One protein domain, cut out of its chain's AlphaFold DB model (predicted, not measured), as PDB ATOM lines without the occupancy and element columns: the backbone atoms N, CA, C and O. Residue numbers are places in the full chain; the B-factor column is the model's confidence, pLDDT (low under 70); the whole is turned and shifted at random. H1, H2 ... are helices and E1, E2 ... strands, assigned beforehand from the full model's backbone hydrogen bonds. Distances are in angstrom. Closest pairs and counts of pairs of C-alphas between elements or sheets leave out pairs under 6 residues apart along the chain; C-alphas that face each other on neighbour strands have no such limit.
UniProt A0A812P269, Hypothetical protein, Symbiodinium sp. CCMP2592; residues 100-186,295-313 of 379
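This is residues 100 to 186 and 295 to 313 of the 379 residues of the protein "Hypothetical protein" of Symbiodinium sp. CCMP2592 (UniProt A0A812P269). Four helices, H1 to H4, form an up-and-down bundle arranged as a loose ring, H1 beside H2 and H4, and H3 meeting H4 near one end; a small two-strand hairpin, E1 and E2, packs through E2 on the first part of H3. H5, printed after a cut, lies outside the bundle near H3, with few contacts. The printed part has 106 residues with five named helices and two named strands, in the order H1 H2 H3 H4 E1 E2 H5; the sheet is E1 - E2, antiparallel, and the class is mostly helix. The whole is compact, with a radius of gyration of the C-alphas of 13.7 A, and spans 43 by 30 by 23 A.

H1 is residues 100 to 113, 19.7 A from first to last C-alpha, beginning at C-alpha 100 (-29.055, -46.899, 50.688). H2 is residues 117 to 130, 19.8 A. H3 is residues 136 to 150, 20.9 A, with C-alpha 136 at (-13.519, -33.017, 47.057). H4 is residues 160 to 174, 19.8 A. E1 is residues 176 to 178 and E2 residues 181 to 183. H5 is residues 301 to 313, 18.0 A, ending at C-alpha 313 (2.226, -27.616, 49.915).

In the bundle, up and down, each helix runs against the one before it. H1 and H2 touch as a helical hairpin at a shallow tilt of 27 degrees; their closest C-alphas, of Gln 103 and Thr 124, are 5.6 A apart. H2 and H3 are close but not clearly touching, with the C-alphas of Ser 130 and Phe 139 closest at 6.2 A. H3 and H4, another helical hairpin, touch through residues 147 to 150 of H3 alone; the closest C-alphas are those of Leu 150 and Cys 163, 5.4 A. H1 and H4 touch, opposite ways at a shallow tilt of 28 degrees, closest at the C-alphas of Lys 113 and Val 162, 6.8 A. H1 and H3 are apart, as are H2 and H4. The C-alphas of His 140 in H3 and Trp 182 in E2 come closest, at 4.7 A. E1 and E2 are an antiparallel hairpin, with N 176 and O 183 at 2.8 A and N 181 and O 178 at 3.1 A, within hydrogen-bond range. H5 and H3 are close but not clearly touching: the closest C-alphas, of Gln 138 and Ile 307, are 7.5 A apart, at a shallow tilt of 34 degrees, only just short of steep. In H1, H2, H3, H4 and H5 every O i to N i+4 pair is within hydrogen-bond range.

The C-alphas farthest apart, of Lys 112 and Arg 313, are 43.3 A apart. Residues 187 to 294 are not printed, and C-alphas 186 and 295 are 28.0 A apart across the cut. Of the links printed whole, H3 to H4 is short and the others are tight. The mean pLDDT of the printed part is 76.8; residue 134 and residues 295 to 313 are under 70.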
ATOM      1  N   GLU A 100     -28.643 -45.533  50.371       78.62
ATOM      2  CA  GLU A 100     -29.055 -46.899  50.688       78.62
ATOM      3  C   GLU A 100     -29.267 -47.720  49.412       78.62
ATOM      4  O   GLU A 100     -28.902 -48.897  49.377       78.62
ATOM      5  N   HIS A 101     -29.800 -47.111  48.346       79.62
ATOM      6  CA  HIS A 101     -29.888 -47.763  47.036       79.62
ATOM      7  C   HIS A 101     -28.502 -48.101  46.488       79.62
ATOM      8  O   HIS A 101     -28.282 -49.229  46.055       79.62
ATOM      9  N   ILE A 102     -27.535 -47.189  46.605       85.06
ATOM     10  CA  ILE A 102     -26.150 -47.449  46.184       85.06
ATOM     11  C   ILE A 102     -25.532 -48.590  46.994       85.06
ATOM     12  O   ILE A 102     -24.947 -49.507  46.422       85.06
ATOM     13  N   GLN A 103     -25.702 -48.596  48.318       86.88
ATOM     14  CA  GLN A 103     -25.212 -49.689  49.161       86.88
ATOM     15  C   GLN A 103     -25.870 -51.028  48.801       86.88
ATOM     16  O   GLN A 103     -25.186 -52.051  48.742       86.88
ATOM     17  N   LYS A 104     -27.182 -51.048  48.529       86.56
ATOM     18  CA  LYS A 104     -27.896 -52.249  48.063       86.56
ATOM     19  C   LYS A 104     -27.387 -52.715  46.700       86.56
ATOM     20  O   LYS A 104     -27.183 -53.915  46.514       86.56
ATOM     21  N   ASP A 105     -27.154 -51.793  45.772       87.50
ATOM     22  CA  ASP A 105     -26.622 -52.073  44.437       87.50
ATOM     23  C   ASP A 105     -25.222 -52.678  44.497       87.50
ATOM     24  O   ASP A 105     -24.959 -53.689  43.837       87.50
ATOM     25  N   VAL A 106     -24.355 -52.113  45.337       91.12
ATOM     26  CA  VAL A 106     -22.996 -52.601  45.574       91.12
ATOM     27  C   VAL A 106     -23.028 -53.986  46.209       91.12
ATOM     28  O   VAL A 106     -22.392 -54.893  45.677       91.12
ATOM     29  N   LYS A 107     -23.843 -54.207  47.252       91.81
ATOM     30  CA  LYS A 107     -24.012 -55.533  47.876       91.81
ATOM     31  C   LYS A 107     -24.499 -56.578  46.876       91.81
ATOM     32  O   LYS A 107     -23.900 -57.641  46.732       91.81
ATOM     33  N   ARG A 108     -25.556 -56.252  46.128       89.31
ATOM     34  CA  ARG A 108     -26.132 -57.120  45.092       89.31
ATOM     35  C   ARG A 108     -25.117 -57.447  43.998       89.31
ATOM     36  O   ARG A 108     -25.070 -58.582  43.527       89.31
ATOM     37  N   THR A 109     -24.334 -56.463  43.569       90.81
ATOM     38  CA  THR A 109     -23.329 -56.645  42.520       90.81
ATOM     39  C   THR A 109     -22.135 -57.445  43.020       90.81
ATOM     40  O   THR A 109     -21.700 -58.344  42.304       90.81
ATOM     41  N   GLY A 110     -21.672 -57.192  44.247       88.62
ATOM     42  CA  GLY A 110     -20.641 -57.980  44.916       88.62
ATOM     43  C   GLY A 110     -21.023 -59.458  44.960       88.62
ATOM     44  O   GLY A 110     -20.309 -60.290  44.405       88.62
ATOM     45  N   SER A 111     -22.229 -59.785  45.443       88.50
ATOM     46  CA  SER A 111     -22.721 -61.171  45.439       88.50
ATOM     47  C   SER A 111     -22.806 -61.776  44.030       88.50
ATOM     48  O   SER A 111     -22.382 -62.909  43.820       88.50
ATOM     49  N   LYS A 112     -23.314 -61.032  43.033       89.62
ATOM     50  CA  LYS A 112     -23.401 -61.513  41.636       89.62
ATOM     51  C   LYS A 112     -22.030 -61.792  41.021       89.62
ATOM     52  O   LYS A 112     -21.887 -62.740  40.253       89.62
ATOM     53  N   LYS A 113     -21.038 -60.958  41.333       87.12
ATOM     54  CA  LYS A 113     -19.655 -61.093  40.861       87.12
ATOM     55  C   LYS A 113     -18.826 -62.051  41.721       87.12
ATOM     56  O   LYS A 113     -17.671 -62.272  41.385       87.12
ATOM     57  N   LYS A 114     -19.417 -62.644  42.768       89.06
ATOM     58  CA  LYS A 114     -18.740 -63.500  43.755       89.06
ATOM     59  C   LYS A 114     -17.580 -62.788  44.461       89.06
ATOM     60  O   LYS A 114     -16.591 -63.426  44.799       89.06
ATOM     61  N   VAL A 115     -17.707 -61.475  44.658       88.25
ATOM     62  CA  VAL A 115     -16.824 -60.696  45.535       88.25
ATOM     63  C   VAL A 115     -17.013 -61.208  46.958       88.25
ATOM     64  O   VAL A 115     -18.134 -61.562  47.335       88.25
ATOM     65  N   ASP A 116     -15.927 -61.273  47.719       88.38
ATOM     66  CA  ASP A 116     -15.982 -61.675  49.114       88.38
ATOM     67  C   ASP A 116     -16.954 -60.777  49.904       88.38
ATOM     68  O   ASP A 116     -17.122 -59.580  49.623       88.38
ATOM     69  N   SER A 117     -17.676 -61.375  50.854       87.75
ATOM     70  CA  SER A 117     -18.695 -60.650  51.610       87.75
ATOM     71  C   SER A 117     -18.097 -59.613  52.553       87.75
ATOM     72  O   SER A 117     -18.719 -58.566  52.721       87.75
ATOM     73  N   GLU A 118     -16.925 -59.874  53.136       87.06
ATOM     74  CA  GLU A 118     -16.230 -58.924  54.008       87.06
ATOM     75  C   GLU A 118     -15.767 -57.726  53.181       87.06
ATOM     76  O   GLU A 118     -16.152 -56.601  53.491       87.06
ATOM     77  N   LEU A 119     -15.123 -57.964  52.033       87.25
ATOM     78  CA  LEU A 119     -14.752 -56.893  51.100       87.25
ATOM     79  C   LEU A 119     -15.974 -56.075  50.649       87.25
ATOM     80  O   LEU A 119     -15.953 -54.845  50.591       87.25
ATOM     81  N   THR A 120     -17.088 -56.740  50.342       88.81
ATOM     82  CA  THR A 120     -18.325 -56.048  49.958       88.81
ATOM     83  C   THR A 120     -18.858 -55.162  51.093       88.81
ATOM     84  O   THR A 120     -19.354 -54.062  50.828       88.81
ATOM     85  N   LEU A 121     -18.774 -55.622  52.346       85.88
ATOM     86  CA  LEU A 121     -19.160 -54.840  53.523       85.88
ATOM     87  C   LEU A 121     -18.229 -53.641  53.719       85.88
ATOM     88  O   LEU A 121     -18.725 -52.524  53.863       85.88
ATOM     89  N   GLU A 122     -16.921 -53.842  53.594       87.06
ATOM     90  CA  GLU A 122     -15.921 -52.778  53.685       87.06
ATOM     91  C   GLU A 122     -16.162 -51.671  52.653       87.06
ATOM     92  O   GLU A 122     -16.208 -50.491  53.004       87.06
ATOM     93  N   ILE A 123     -16.422 -52.019  51.386       91.44
ATOM     94  CA  ILE A 123     -16.770 -51.017  50.367       91.44
ATOM     95  C   ILE A 123     -18.059 -50.273  50.744       91.44
ATOM     96  O   ILE A 123     -18.161 -49.061  50.538       91.44
ATOM     97  N   THR A 124     -19.054 -50.953  51.326       88.88
ATOM     98  CA  THR A 124     -20.290 -50.279  51.761       88.88
ATOM     99  C   THR A 124     -20.074 -49.330  52.939       88.88
ATOM    100  O   THR A 124     -20.745 -48.292  53.005       88.88
ATOM    101  N   ASP A 125     -19.105 -49.625  53.803       83.31
ATOM    102  CA  ASP A 125     -18.678 -48.748  54.892       83.31
ATOM    103  C   ASP A 125     -17.879 -47.548  54.367       83.31
ATOM    104  O   ASP A 125     -18.120 -46.419  54.800       83.31
ATOM    105  N   ILE A 126     -17.027 -47.734  53.354       87.69
ATOM    106  CA  ILE A 126     -16.346 -46.629  52.654       87.69
ATOM    107  C   ILE A 126     -17.361 -45.699  51.983       87.69
ATOM    108  O   ILE A 126     -17.237 -44.476  52.073       87.69
ATOM    109  N   ILE A 127     -18.407 -46.239  51.354       87.44
ATOM    110  CA  ILE A 127     -19.513 -45.441  50.797       87.44
ATOM    111  C   ILE A 127     -20.198 -44.632  51.907       87.44
ATOM    112  O   ILE A 127     -20.409 -43.427  51.767       87.44
ATOM    113  N   GLN A 128     -20.489 -45.274  53.041       81.06
ATOM    114  CA  GLN A 128     -21.128 -44.635  54.189       81.06
ATOM    115  C   GLN A 128     -20.276 -43.519  54.808       81.06
ATOM    116  O   GLN A 128     -20.809 -42.490  55.240       81.06
ATOM    117  N   PHE A 129     -18.968 -43.742  54.884       79.50
ATOM    118  CA  PHE A 129     -17.992 -42.797  55.403       79.50
ATOM    119  C   PHE A 129     -17.792 -41.627  54.438       79.50
ATOM    120  O   PHE A 129     -17.959 -40.473  54.828       79.50
ATOM    121  N   SER A 130     -17.518 -41.916  53.163       82.81
ATOM    122  CA  SER A 130     -17.246 -40.910  52.132       82.81
ATOM    123  C   SER A 130     -18.432 -39.984  51.851       82.81
ATOM    124  O   SER A 130     -18.222 -38.825  51.504       82.81
ATOM    125  N   ALA A 131     -19.669 -40.423  52.113       76.38
ATOM    126  CA  ALA A 131     -20.857 -39.565  52.076       76.38
ATOM    127  C   ALA A 131     -20.824 -38.397  53.090       76.38
ATOM    128  O   ALA A 131     -21.566 -37.427  52.940       76.38
ATOM    129  N   LYS A 132     -19.980 -38.482  54.128       71.00
ATOM    130  CA  LYS A 132     -19.783 -37.432  55.144       71.00
ATOM    131  C   LYS A 132     -18.593 -36.517  54.831       71.00
ATOM    132  O   LYS A 132     -18.327 -35.594  55.598       71.00
ATOM    133  N   ILE A 133     -17.853 -36.787  53.755       70.19
ATOM    134  CA  ILE A 133     -16.622 -36.068  53.428       70.19
ATOM    135  C   ILE A 133     -16.940 -34.854  52.577       70.19
ATOM    136  O   ILE A 133     -17.381 -34.972  51.432       70.19
ATOM    137  N   ALA A 134     -16.630 -33.687  53.138       65.50
ATOM    138  CA  ALA A 134     -16.921 -32.432  52.477       65.50
ATOM    139  C   ALA A 134     -15.947 -32.047  51.386       65.50
ATOM    140  O   ALA A 134     -16.333 -31.487  50.364       65.50
ATOM    141  N   HIS A 135     -14.678 -32.357  51.607       72.38
ATOM    142  CA  HIS A 135     -13.621 -31.860  50.760       72.38
ATOM    143  C   HIS A 135     -13.459 -32.751  49.515       72.38
ATOM    144  O   HIS A 135     -13.105 -33.927  49.663       72.38
ATOM    145  N   PRO A 136     -13.620 -32.221  48.284       77.00
ATOM    146  CA  PRO A 136     -13.519 -33.017  47.057       77.00
ATOM    147  C   PRO A 136     -12.186 -33.758  46.916       77.00
ATOM    148  O   PRO A 136     -12.165 -34.905  46.487       77.00
ATOM    149  N   LEU A 137     -11.074 -33.149  47.351       79.50
ATOM    150  CA  LEU A 137      -9.761 -33.806  47.310       79.50
ATOM    151  C   LEU A 137      -9.684 -35.013  48.252       79.50
ATOM    152  O   LEU A 137      -9.079 -36.016  47.903       79.50
ATOM    153  N   GLN A 138     -10.294 -34.931  49.438       78.00
ATOM    154  CA  GLN A 138     -10.276 -36.039  50.398       78.00
ATOM    155  C   GLN A 138     -11.111 -37.202  49.868       78.00
ATOM    156  O   GLN A 138     -10.658 -38.342  49.898       78.00
ATOM    157  N   PHE A 139     -12.290 -36.894  49.318       84.75
ATOM    158  CA  PHE A 139     -13.118 -37.877  48.629       84.75
ATOM    159  C   PHE A 139     -12.342 -38.541  47.488       84.75
ATOM    160  O   PHE A 139     -12.281 -39.766  47.420       84.75
ATOM    161  N   HIS A 140     -11.694 -37.737  46.639       87.12
ATOM    162  CA  HIS A 140     -10.895 -38.241  45.531       87.12
ATOM    163  C   HIS A 140      -9.770 -39.161  46.003       87.12
ATOM    164  O   HIS A 140      -9.674 -40.267  45.490       87.12
ATOM    165  N   VAL A 141      -8.965 -38.755  46.989       86.44
ATOM    166  CA  VAL A 141      -7.837 -39.571  47.471       86.44
ATOM    167  C   VAL A 141      -8.310 -40.898  48.064       86.44
ATOM    168  O   VAL A 141      -7.695 -41.926  47.797       86.44
ATOM    169  N   ILE A 142      -9.405 -40.901  48.831       87.50
ATOM    170  CA  ILE A 142      -9.959 -42.136  49.405       87.50
ATOM    171  C   ILE A 142     -10.403 -43.092  48.307       87.50
ATOM    172  O   ILE A 142     -10.084 -44.277  48.363       87.50
ATOM    173  N   TRP A 143     -11.123 -42.591  47.305       92.62
ATOM    174  CA  TRP A 143     -11.622 -43.437  46.228       92.62
ATOM    175  C   TRP A 143     -10.529 -43.861  45.248       92.62
ATOM    176  O   TRP A 143     -10.534 -45.012  44.825       92.62
ATOM    177  N   GLU A 144      -9.555 -43.000  44.957       92.38
ATOM    178  CA  GLU A 144      -8.369 -43.353  44.170       92.38
ATOM    179  C   GLU A 144      -7.591 -44.488  44.848       92.38
ATOM    180  O   GLU A 144      -7.275 -45.489  44.207       92.38
ATOM    181  N   ASP A 145      -7.340 -44.381  46.159       90.38
ATOM    182  CA  ASP A 145      -6.655 -45.436  46.905       90.38
ATOM    183  C   ASP A 145      -7.499 -46.713  46.979       90.38
ATOM    184  O   ASP A 145      -6.991 -47.792  46.696       90.38
ATOM    185  N   THR A 146      -8.802 -46.607  47.256       91.12
ATOM    186  CA  THR A 146      -9.714 -47.766  47.303       91.12
ATOM    187  C   THR A 146      -9.710 -48.536  45.979       91.12
ATOM    188  O   THR A 146      -9.560 -49.756  45.971       91.12
ATOM    189  N   LEU A 147      -9.829 -47.836  44.847       93.50
ATOM    190  CA  LEU A 147      -9.816 -48.445  43.515       93.50
ATOM    191  C   LEU A 147      -8.452 -49.041  43.167       93.50
ATOM    192  O   LEU A 147      -8.389 -50.123  42.587       93.50
ATOM    193  N   ARG A 148      -7.360 -48.360  43.533       91.94
ATOM    194  CA  ARG A 148      -5.999 -48.876  43.362       91.94
ATOM    195  C   ARG A 148      -5.819 -50.184  44.125       91.94
ATOM    196  O   ARG A 148      -5.351 -51.149  43.538       91.94
ATOM    197  N   ARG A 149      -6.223 -50.227  45.397       88.19
ATOM    198  CA  ARG A 149      -6.126 -51.423  46.243       88.19
ATOM    199  C   ARG A 149      -6.986 -52.557  45.711       88.19
ATOM    200  O   ARG A 149      -6.528 -53.683  45.670       88.19
ATOM    201  N   LEU A 150      -8.212 -52.290  45.252       88.62
ATOM    202  CA  LEU A 150      -9.059 -53.311  44.609       88.62
ATOM    203  C   LEU A 150      -8.412 -53.940  43.366       88.62
ATOM    204  O   LEU A 150      -8.738 -55.066  43.007       88.62
ATOM    205  N   ARG A 151      -7.519 -53.217  42.694       90.50
ATOM    206  CA  ARG A 151      -6.769 -53.719  41.537       90.50
ATOM    207  C   ARG A 151      -5.429 -54.343  41.914       90.50
ATOM    208  O   ARG A 151      -4.774 -54.910  41.045       90.50
ATOM    209  N   ASP A 152      -5.023 -54.226  43.171       86.06
ATOM    210  CA  ASP A 152      -3.771 -54.766  43.666       86.06
ATOM    211  C   ASP A 152      -3.989 -56.216  44.140       86.06
ATOM    212  O   ASP A 152      -4.734 -56.443  45.099       86.06
ATOM    213  N   PRO A 153      -3.387 -57.215  43.471       74.75
ATOM    214  CA  PRO A 153      -3.547 -58.618  43.836       74.75
ATOM    215  C   PRO A 153      -2.948 -58.965  45.207       74.75
ATOM    216  O   PRO A 153      -3.281 -60.016  45.744       74.75
ATOM    217  N   GLU A 154      -2.071 -58.126  45.773       79.56
ATOM    218  CA  GLU A 154      -1.440 -58.384  47.075       79.56
ATOM    219  C   GLU A 154      -2.296 -57.928  48.266       79.56
ATOM    220  O   GLU A 154      -2.107 -58.407  49.384       79.56
ATOM    221  N   ASP A 155      -3.245 -57.016  48.044       76.94
ATOM    222  CA  ASP A 155      -4.033 -56.407  49.122       76.94
ATOM    223  C   ASP A 155      -5.266 -57.237  49.520       76.94
ATOM    224  O   ASP A 155      -5.856 -56.976  50.572       76.94
ATOM    225  N   TRP A 156      -5.657 -58.234  48.716       73.56
ATOM    226  CA  TRP A 156      -6.864 -59.033  48.939       73.56
ATOM    227  C   TRP A 156      -6.598 -60.527  48.791       73.56
ATOM    228  O   TRP A 156      -6.034 -60.984  47.803       73.56
ATOM    229  N   ASN A 157      -7.132 -61.320  49.722       74.38
ATOM    230  CA  ASN A 157      -7.159 -62.785  49.632       74.38
ATOM    231  C   ASN A 157      -8.249 -63.273  48.653       74.38
ATOM    232  O   ASN A 157      -9.028 -64.176  48.961       74.38
ATOM    233  N   GLN A 158      -8.346 -62.643  47.484       78.94
ATOM    234  CA  GLN A 158      -9.353 -62.918  46.469       78.94
ATOM    235  C   GLN A 158      -8.741 -62.856  45.063       78.94
ATOM    236  O   GLN A 158      -7.760 -62.163  44.825       78.94
ATOM    237  N   ASP A 159      -9.337 -63.595  44.122       84.69
ATOM    238  CA  ASP A 159      -8.980 -63.561  42.702       84.69
ATOM    239  C   ASP A 159      -8.960 -62.115  42.168       84.69
ATOM    240  O   ASP A 159      -9.986 -61.424  42.151       84.69
ATOM    241  N   SER A 160      -7.793 -61.680  41.691       84.44
ATOM    242  CA  SER A 160      -7.560 -60.326  41.188       84.44
ATOM    243  C   SER A 160      -8.494 -59.959  40.035       84.44
ATOM    244  O   SER A 160      -8.949 -58.820  39.954       84.44
ATOM    245  N   ALA A 161      -8.880 -60.924  39.193       88.38
ATOM    246  CA  ALA A 161      -9.812 -60.688  38.096       88.38
ATOM    247  C   ALA A 161     -11.244 -60.412  38.593       88.38
ATOM    248  O   ALA A 161     -12.039 -59.780  37.888       88.38
ATOM    249  N   VAL A 162     -11.610 -60.897  39.785       89.12
ATOM    250  CA  VAL A 162     -12.894 -60.580  40.429       89.12
ATOM    251  C   VAL A 162     -12.858 -59.167  41.000       89.12
ATOM    252  O   VAL A 162     -13.788 -58.395  40.739       89.12
ATOM    253  N   CYS A 163     -11.789 -58.810  41.718       88.44
ATOM    254  CA  CYS A 163     -11.647 -57.486  42.322       88.44
ATOM    255  C   CYS A 163     -11.499 -56.376  41.267       88.44
ATOM    256  O   CYS A 163     -12.166 -55.349  41.377       88.44
ATOM    257  N   GLU A 164     -10.769 -56.612  40.173       91.38
ATOM    258  CA  GLU A 164     -10.659 -55.676  39.045       91.38
ATOM    259  C   GLU A 164     -12.027 -55.411  38.392       91.38
ATOM    260  O   GLU A 164     -12.465 -54.268  38.266       91.38
ATOM    261  N   LYS A 165     -12.795 -56.471  38.097       91.88
ATOM    262  CA  LYS A 165     -14.168 -56.341  37.573       91.88
ATOM    263  C   LYS A 165     -15.116 -55.634  38.536       91.88
ATOM    264  O   LYS A 165     -16.188 -55.183  38.104       91.88
ATOM    265  N   PHE A 166     -14.822 -55.648  39.832       93.19
ATOM    266  CA  PHE A 166     -15.597 -54.930  40.831       93.19
ATOM    267  C   PHE A 166     -15.187 -53.458  40.893       93.19
ATOM    268  O   PHE A 166     -16.075 -52.610  40.861       93.19
ATOM    269  N   ALA A 167     -13.889 -53.149  40.840       93.81
ATOM    270  CA  ALA A 167     -13.379 -51.786  40.694       93.81
ATOM    271  C   ALA A 167     -13.971 -51.095  39.455       93.81
ATOM    272  O   ALA A 167     -14.528 -50.008  39.570       93.81
ATOM    273  N   ASP A 168     -13.982 -51.766  38.301       93.62
ATOM    274  CA  ASP A 168     -14.574 -51.227  37.067       93.62
ATOM    275  C   ASP A 168     -16.078 -50.970  37.195       93.62
ATOM    276  O   ASP A 168     -16.629 -50.036  36.606       93.62
ATOM    277  N   TYR A 169     -16.778 -51.805  37.970       94.00
ATOM    278  CA  TYR A 169     -18.182 -51.563  38.280       94.00
ATOM    279  C   TYR A 169     -18.346 -50.305  39.138       94.00
ATOM    280  O   TYR A 169     -19.218 -49.488  38.832       94.00
ATOM    281  N   LEU A 170     -17.515 -50.139  40.169       93.81
ATOM    282  CA  LEU A 170     -17.548 -48.960  41.026       93.81
ATOM    283  C   LEU A 170     -17.239 -47.697  40.216       93.81
ATOM    284  O   LEU A 170     -18.000 -46.743  40.282       93.81
ATOM    285  N   GLU A 171     -16.205 -47.697  39.378       92.69
ATOM    286  CA  GLU A 171     -15.869 -46.543  38.533       92.69
ATOM    287  C   GLU A 171     -16.968 -46.171  37.543       92.69
ATOM    288  O   GLU A 171     -17.193 -44.990  37.288       92.69
ATOM    289  N   LYS A 172     -17.640 -47.170  36.965       88.88
ATOM    290  CA  LYS A 172     -18.626 -46.941  35.909       88.88
ATOM    291  C   LYS A 172     -20.002 -46.542  36.435       88.88
ATOM    292  O   LYS A 172     -20.708 -45.794  35.764       88.88
ATOM    293  N   TRP A 173     -20.422 -47.105  37.566       87.12
ATOM    294  CA  TRP A 173     -21.821 -47.040  38.014       87.12
ATOM    295  C   TRP A 173     -22.016 -46.412  39.387       87.12
ATOM    296  O   TRP A 173     -23.141 -46.065  39.749       87.12
ATOM    297  N   VAL A 174     -20.942 -46.320  40.161       88.25
ATOM    298  CA  VAL A 174     -20.956 -45.769  41.511       88.25
ATOM    299  C   VAL A 174     -20.305 -44.386  41.389       88.25
ATOM    300  O   VAL A 174     -20.967 -43.369  41.544       88.25
ATOM    301  N   LEU A 175     -19.045 -44.290  41.001       90.06
ATOM    302  CA  LEU A 175     -18.320 -43.026  40.947       90.06
ATOM    303  C   LEU A 175     -18.544 -42.252  39.641       90.06
ATOM    304  O   LEU A 175     -18.991 -42.776  38.626       90.06
ATOM    305  N   GLN A 176     -18.178 -40.976  39.680       85.69
ATOM    306  CA  GLN A 176     -18.109 -40.076  38.539       85.69
ATOM    307  C   GLN A 176     -16.724 -39.450  38.450       85.69
ATOM    308  O   GLN A 176     -16.230 -38.870  39.423       85.69
ATOM    309  N   LYS A 177     -16.127 -39.481  37.260       85.12
ATOM    310  CA  LYS A 177     -14.850 -38.816  36.996       85.12
ATOM    311  C   LYS A 177     -15.090 -37.397  36.473       85.12
ATOM    312  O   LYS A 177     -15.561 -37.221  35.353       85.12
ATOM    313  N   LYS A 178     -14.762 -36.380  37.276       81.25
ATOM    314  CA  LYS A 178     -14.829 -34.956  36.904       81.25
ATOM    315  C   LYS A 178     -13.410 -34.433  36.692       81.25
ATOM    316  O   LYS A 178     -12.719 -34.045  37.632       81.25
ATOM    317  N   GLY A 179     -12.948 -34.474  35.442       83.38
ATOM    318  CA  GLY A 179     -11.557 -34.174  35.105       83.38
ATOM    319  C   GLY A 179     -10.602 -35.193  35.735       83.38
ATOM    320  O   GLY A 179     -10.681 -36.382  35.441       83.38
ATOM    321  N   LEU A 180      -9.708 -34.725  36.611       80.38
ATOM    322  CA  LEU A 180      -8.756 -35.582  37.336       80.38
ATOM    323  C   LEU A 180      -9.315 -36.162  38.647       80.38
ATOM    324  O   LEU A 180      -8.611 -36.904  39.317       80.38
ATOM    325  N   TRP A 181     -10.544 -35.812  39.031       85.12
ATOM    326  CA  TRP A 181     -11.044 -36.022  40.388       85.12
ATOM    327  C   TRP A 181     -12.213 -37.002  40.378       85.12
ATOM    328  O   TRP A 181     -13.064 -36.966  39.483       85.12
ATOM    329  N   TRP A 182     -12.280 -37.851  41.402       88.94
ATOM    330  CA  TRP A 182     -13.465 -38.661  41.664       88.94
ATOM    331  C   TRP A 182     -14.499 -37.835  42.416       88.94
ATOM    332  O   TRP A 182     -14.171 -37.035  43.291       88.94
ATOM    333  N   SER A 183     -15.756 -38.060  42.070       86.12
ATOM    334  CA  SER A 183     -16.941 -37.523  42.728       86.12
ATOM    335  C   SER A 183     -18.046 -38.576  42.684       86.12
ATOM    336  O   SER A 183     -17.862 -39.638  42.088       86.12
ATOM    337  N   ALA A 184     -19.187 -38.307  43.303       83.75
ATOM    338  CA  ALA A 184     -20.336 -39.198  43.233       83.75
ATOM    339  C   ALA A 184     -21.654 -38.441  43.373       83.75
ATOM    340  O   ALA A 184     -21.708 -37.421  44.050       83.75
ATOM    341  N   ASP A 185     -22.739 -38.971  42.809       75.56
ATOM    342  CA  ASP A 185     -24.061 -38.328  42.893       75.56
ATOM    343  C   ASP A 185     -24.694 -38.402  44.285       75.56
ATOM    344  O   ASP A 185     -25.656 -37.702  44.559       75.56
ATOM    345  N   TRP A 186     -24.199 -39.250  45.185       75.06
ATOM    346  CA  TRP A 186     -24.589 -39.210  46.604       75.06
ATOM    347  C   TRP A 186     -23.652 -38.342  47.442       75.06
ATOM    348  O   TRP A 186     -23.903 -38.124  48.630       75.06
ATOM    349  N   ALA A 295      -4.890 -51.602  62.041       38.53
ATOM    350  CA  ALA A 295      -4.849 -52.729  61.107       38.53
ATOM    351  C   ALA A 295      -6.106 -52.839  60.219       38.53
ATOM    352  O   ALA A 295      -6.023 -53.421  59.143       38.53
ATOM    353  N   ASN A 296      -7.235 -52.249  60.640       34.00
ATOM    354  CA  ASN A 296      -8.527 -52.329  59.940       34.00
ATOM    355  C   ASN A 296      -8.976 -50.981  59.351       34.00
ATOM    356  O   ASN A 296     -10.081 -50.861  58.826       34.00
ATOM    357  N   THR A 297      -8.142 -49.939  59.439       37.56
ATOM    358  CA  THR A 297      -8.430 -48.643  58.820       37.56
ATOM    359  C   THR A 297      -7.670 -48.468  57.510       37.56
ATOM    360  O   THR A 297      -6.455 -48.615  57.421       37.56
ATOM    361  N   PHE A 298      -8.406 -48.086  56.465       39.53
ATOM    362  CA  PHE A 298      -7.920 -47.914  55.089       39.53
ATOM    363  C   PHE A 298      -6.873 -46.800  54.907       39.53
ATOM    364  O   PHE A 298      -6.335 -46.622  53.821       39.53
ATOM    365  N   LEU A 299      -6.549 -46.050  55.961       36.84
ATOM    366  CA  LEU A 299      -5.551 -44.989  55.937       36.84
ATOM    367  C   LEU A 299      -4.286 -45.461  56.650       36.84
ATOM    368  O   LEU A 299      -4.026 -45.059  57.791       36.84
ATOM    369  N   LYS A 300      -3.461 -46.252  55.947       39.31
ATOM    370  CA  LYS A 300      -2.053 -46.427  56.337       39.31
ATOM    371  C   LYS A 300      -1.443 -45.031  56.538       39.31
ATOM    372  O   LYS A 300      -1.762 -44.098  55.795       39.31
ATOM    373  N   TYR A 301      -0.593 -44.874  57.554       36.47
ATOM    374  CA  TYR A 301       0.019 -43.597  57.962       36.47
ATOM    375  C   TYR A 301       0.575 -42.779  56.776       36.47
ATOM    376  O   TYR A 301       0.458 -41.554  56.747       36.47
ATOM    377  N   GLU A 302       1.087 -43.457  55.746       38.22
ATOM    378  CA  GLU A 302       1.572 -42.839  54.512       38.22
ATOM    379  C   GLU A 302       0.501 -42.093  53.704       38.22
ATOM    380  O   GLU A 302       0.801 -41.035  53.159       38.22
ATOM    381  N   THR A 303      -0.746 -42.570  53.634       37.81
ATOM    382  CA  THR A 303      -1.825 -41.907  52.876       37.81
ATOM    383  C   THR A 303      -2.319 -40.660  53.611       37.81
ATOM    384  O   THR A 303      -2.484 -39.607  52.996       37.81
ATOM    385  N   ALA A 304      -2.453 -40.720  54.940       36.12
ATOM    386  CA  ALA A 304      -2.735 -39.544  55.769       36.12
ATOM    387  C   ALA A 304      -1.592 -38.510  55.704       36.12
ATOM    388  O   ALA A 304      -1.841 -37.309  55.585       36.12
ATOM    389  N   GLY A 305      -0.336 -38.976  55.682       36.28
ATOM    390  CA  GLY A 305       0.848 -38.144  55.464       36.28
ATOM    391  C   GLY A 305       0.913 -37.531  54.060       36.28
ATOM    392  O   GLY A 305       1.287 -36.366  53.918       36.28
ATOM    393  N   ARG A 306       0.494 -38.255  53.012       41.47
ATOM    394  CA  ARG A 306       0.363 -37.728  51.640       41.47
ATOM    395  C   ARG A 306      -0.743 -36.683  51.538       41.47
ATOM    396  O   ARG A 306      -0.517 -35.653  50.913       41.47
ATOM    397  N   ILE A 307      -1.890 -36.884  52.188       37.81
ATOM    398  CA  ILE A 307      -2.965 -35.882  52.255       37.81
ATOM    399  C   ILE A 307      -2.461 -34.627  52.979       37.81
ATOM    400  O   ILE A 307      -2.551 -33.540  52.418       37.81
ATOM    401  N   GLY A 308      -1.845 -34.763  54.159       36.81
ATOM    402  CA  GLY A 308      -1.299 -33.630  54.918       36.81
ATOM    403  C   GLY A 308      -0.182 -32.867  54.190       36.81
ATOM    404  O   GLY A 308      -0.166 -31.638  54.197       36.81
ATOM    405  N   SER A 309       0.727 -33.572  53.507       37.38
ATOM    406  CA  SER A 309       1.852 -32.964  52.774       37.38
ATOM    407  C   SER A 309       1.463 -32.368  51.421       37.38
ATOM    408  O   SER A 309       1.992 -31.320  51.046       37.38
ATOM    409  N   THR A 310       0.525 -32.990  50.699       39.41
ATOM    410  CA  THR A 310      -0.006 -32.449  49.442       39.41
ATOM    411  C   THR A 310      -0.796 -31.188  49.755       39.41
ATOM    412  O   THR A 310      -0.462 -30.115  49.266       39.41
ATOM    413  N   VAL A 311      -1.759 -31.269  50.670       37.12
ATOM    414  CA  VAL A 311      -2.584 -30.130  51.071       37.12
ATOM    415  C   VAL A 311      -1.736 -28.994  51.658       37.12
ATOM    416  O   VAL A 311      -1.875 -27.859  51.215       37.12
ATOM    417  N   GLY A 312      -0.772 -29.294  52.538       34.00
ATOM    418  CA  GLY A 312       0.135 -28.292  53.110       34.00
ATOM    419  C   GLY A 312       1.025 -27.575  52.081       34.00
ATOM    420  O   GLY A 312       1.263 -26.375  52.213       34.00
ATOM    421  N   ARG A 313       1.480 -28.260  51.018       35.22
ATOM    422  CA  ARG A 313       2.226 -27.616  49.915       35.22
ATOM    423  C   ARG A 313       1.345 -26.702  49.064       35.22
ATOM    424  O   ARG A 313       1.824 -25.667  48.605       35.22
TER     425      ARG A 313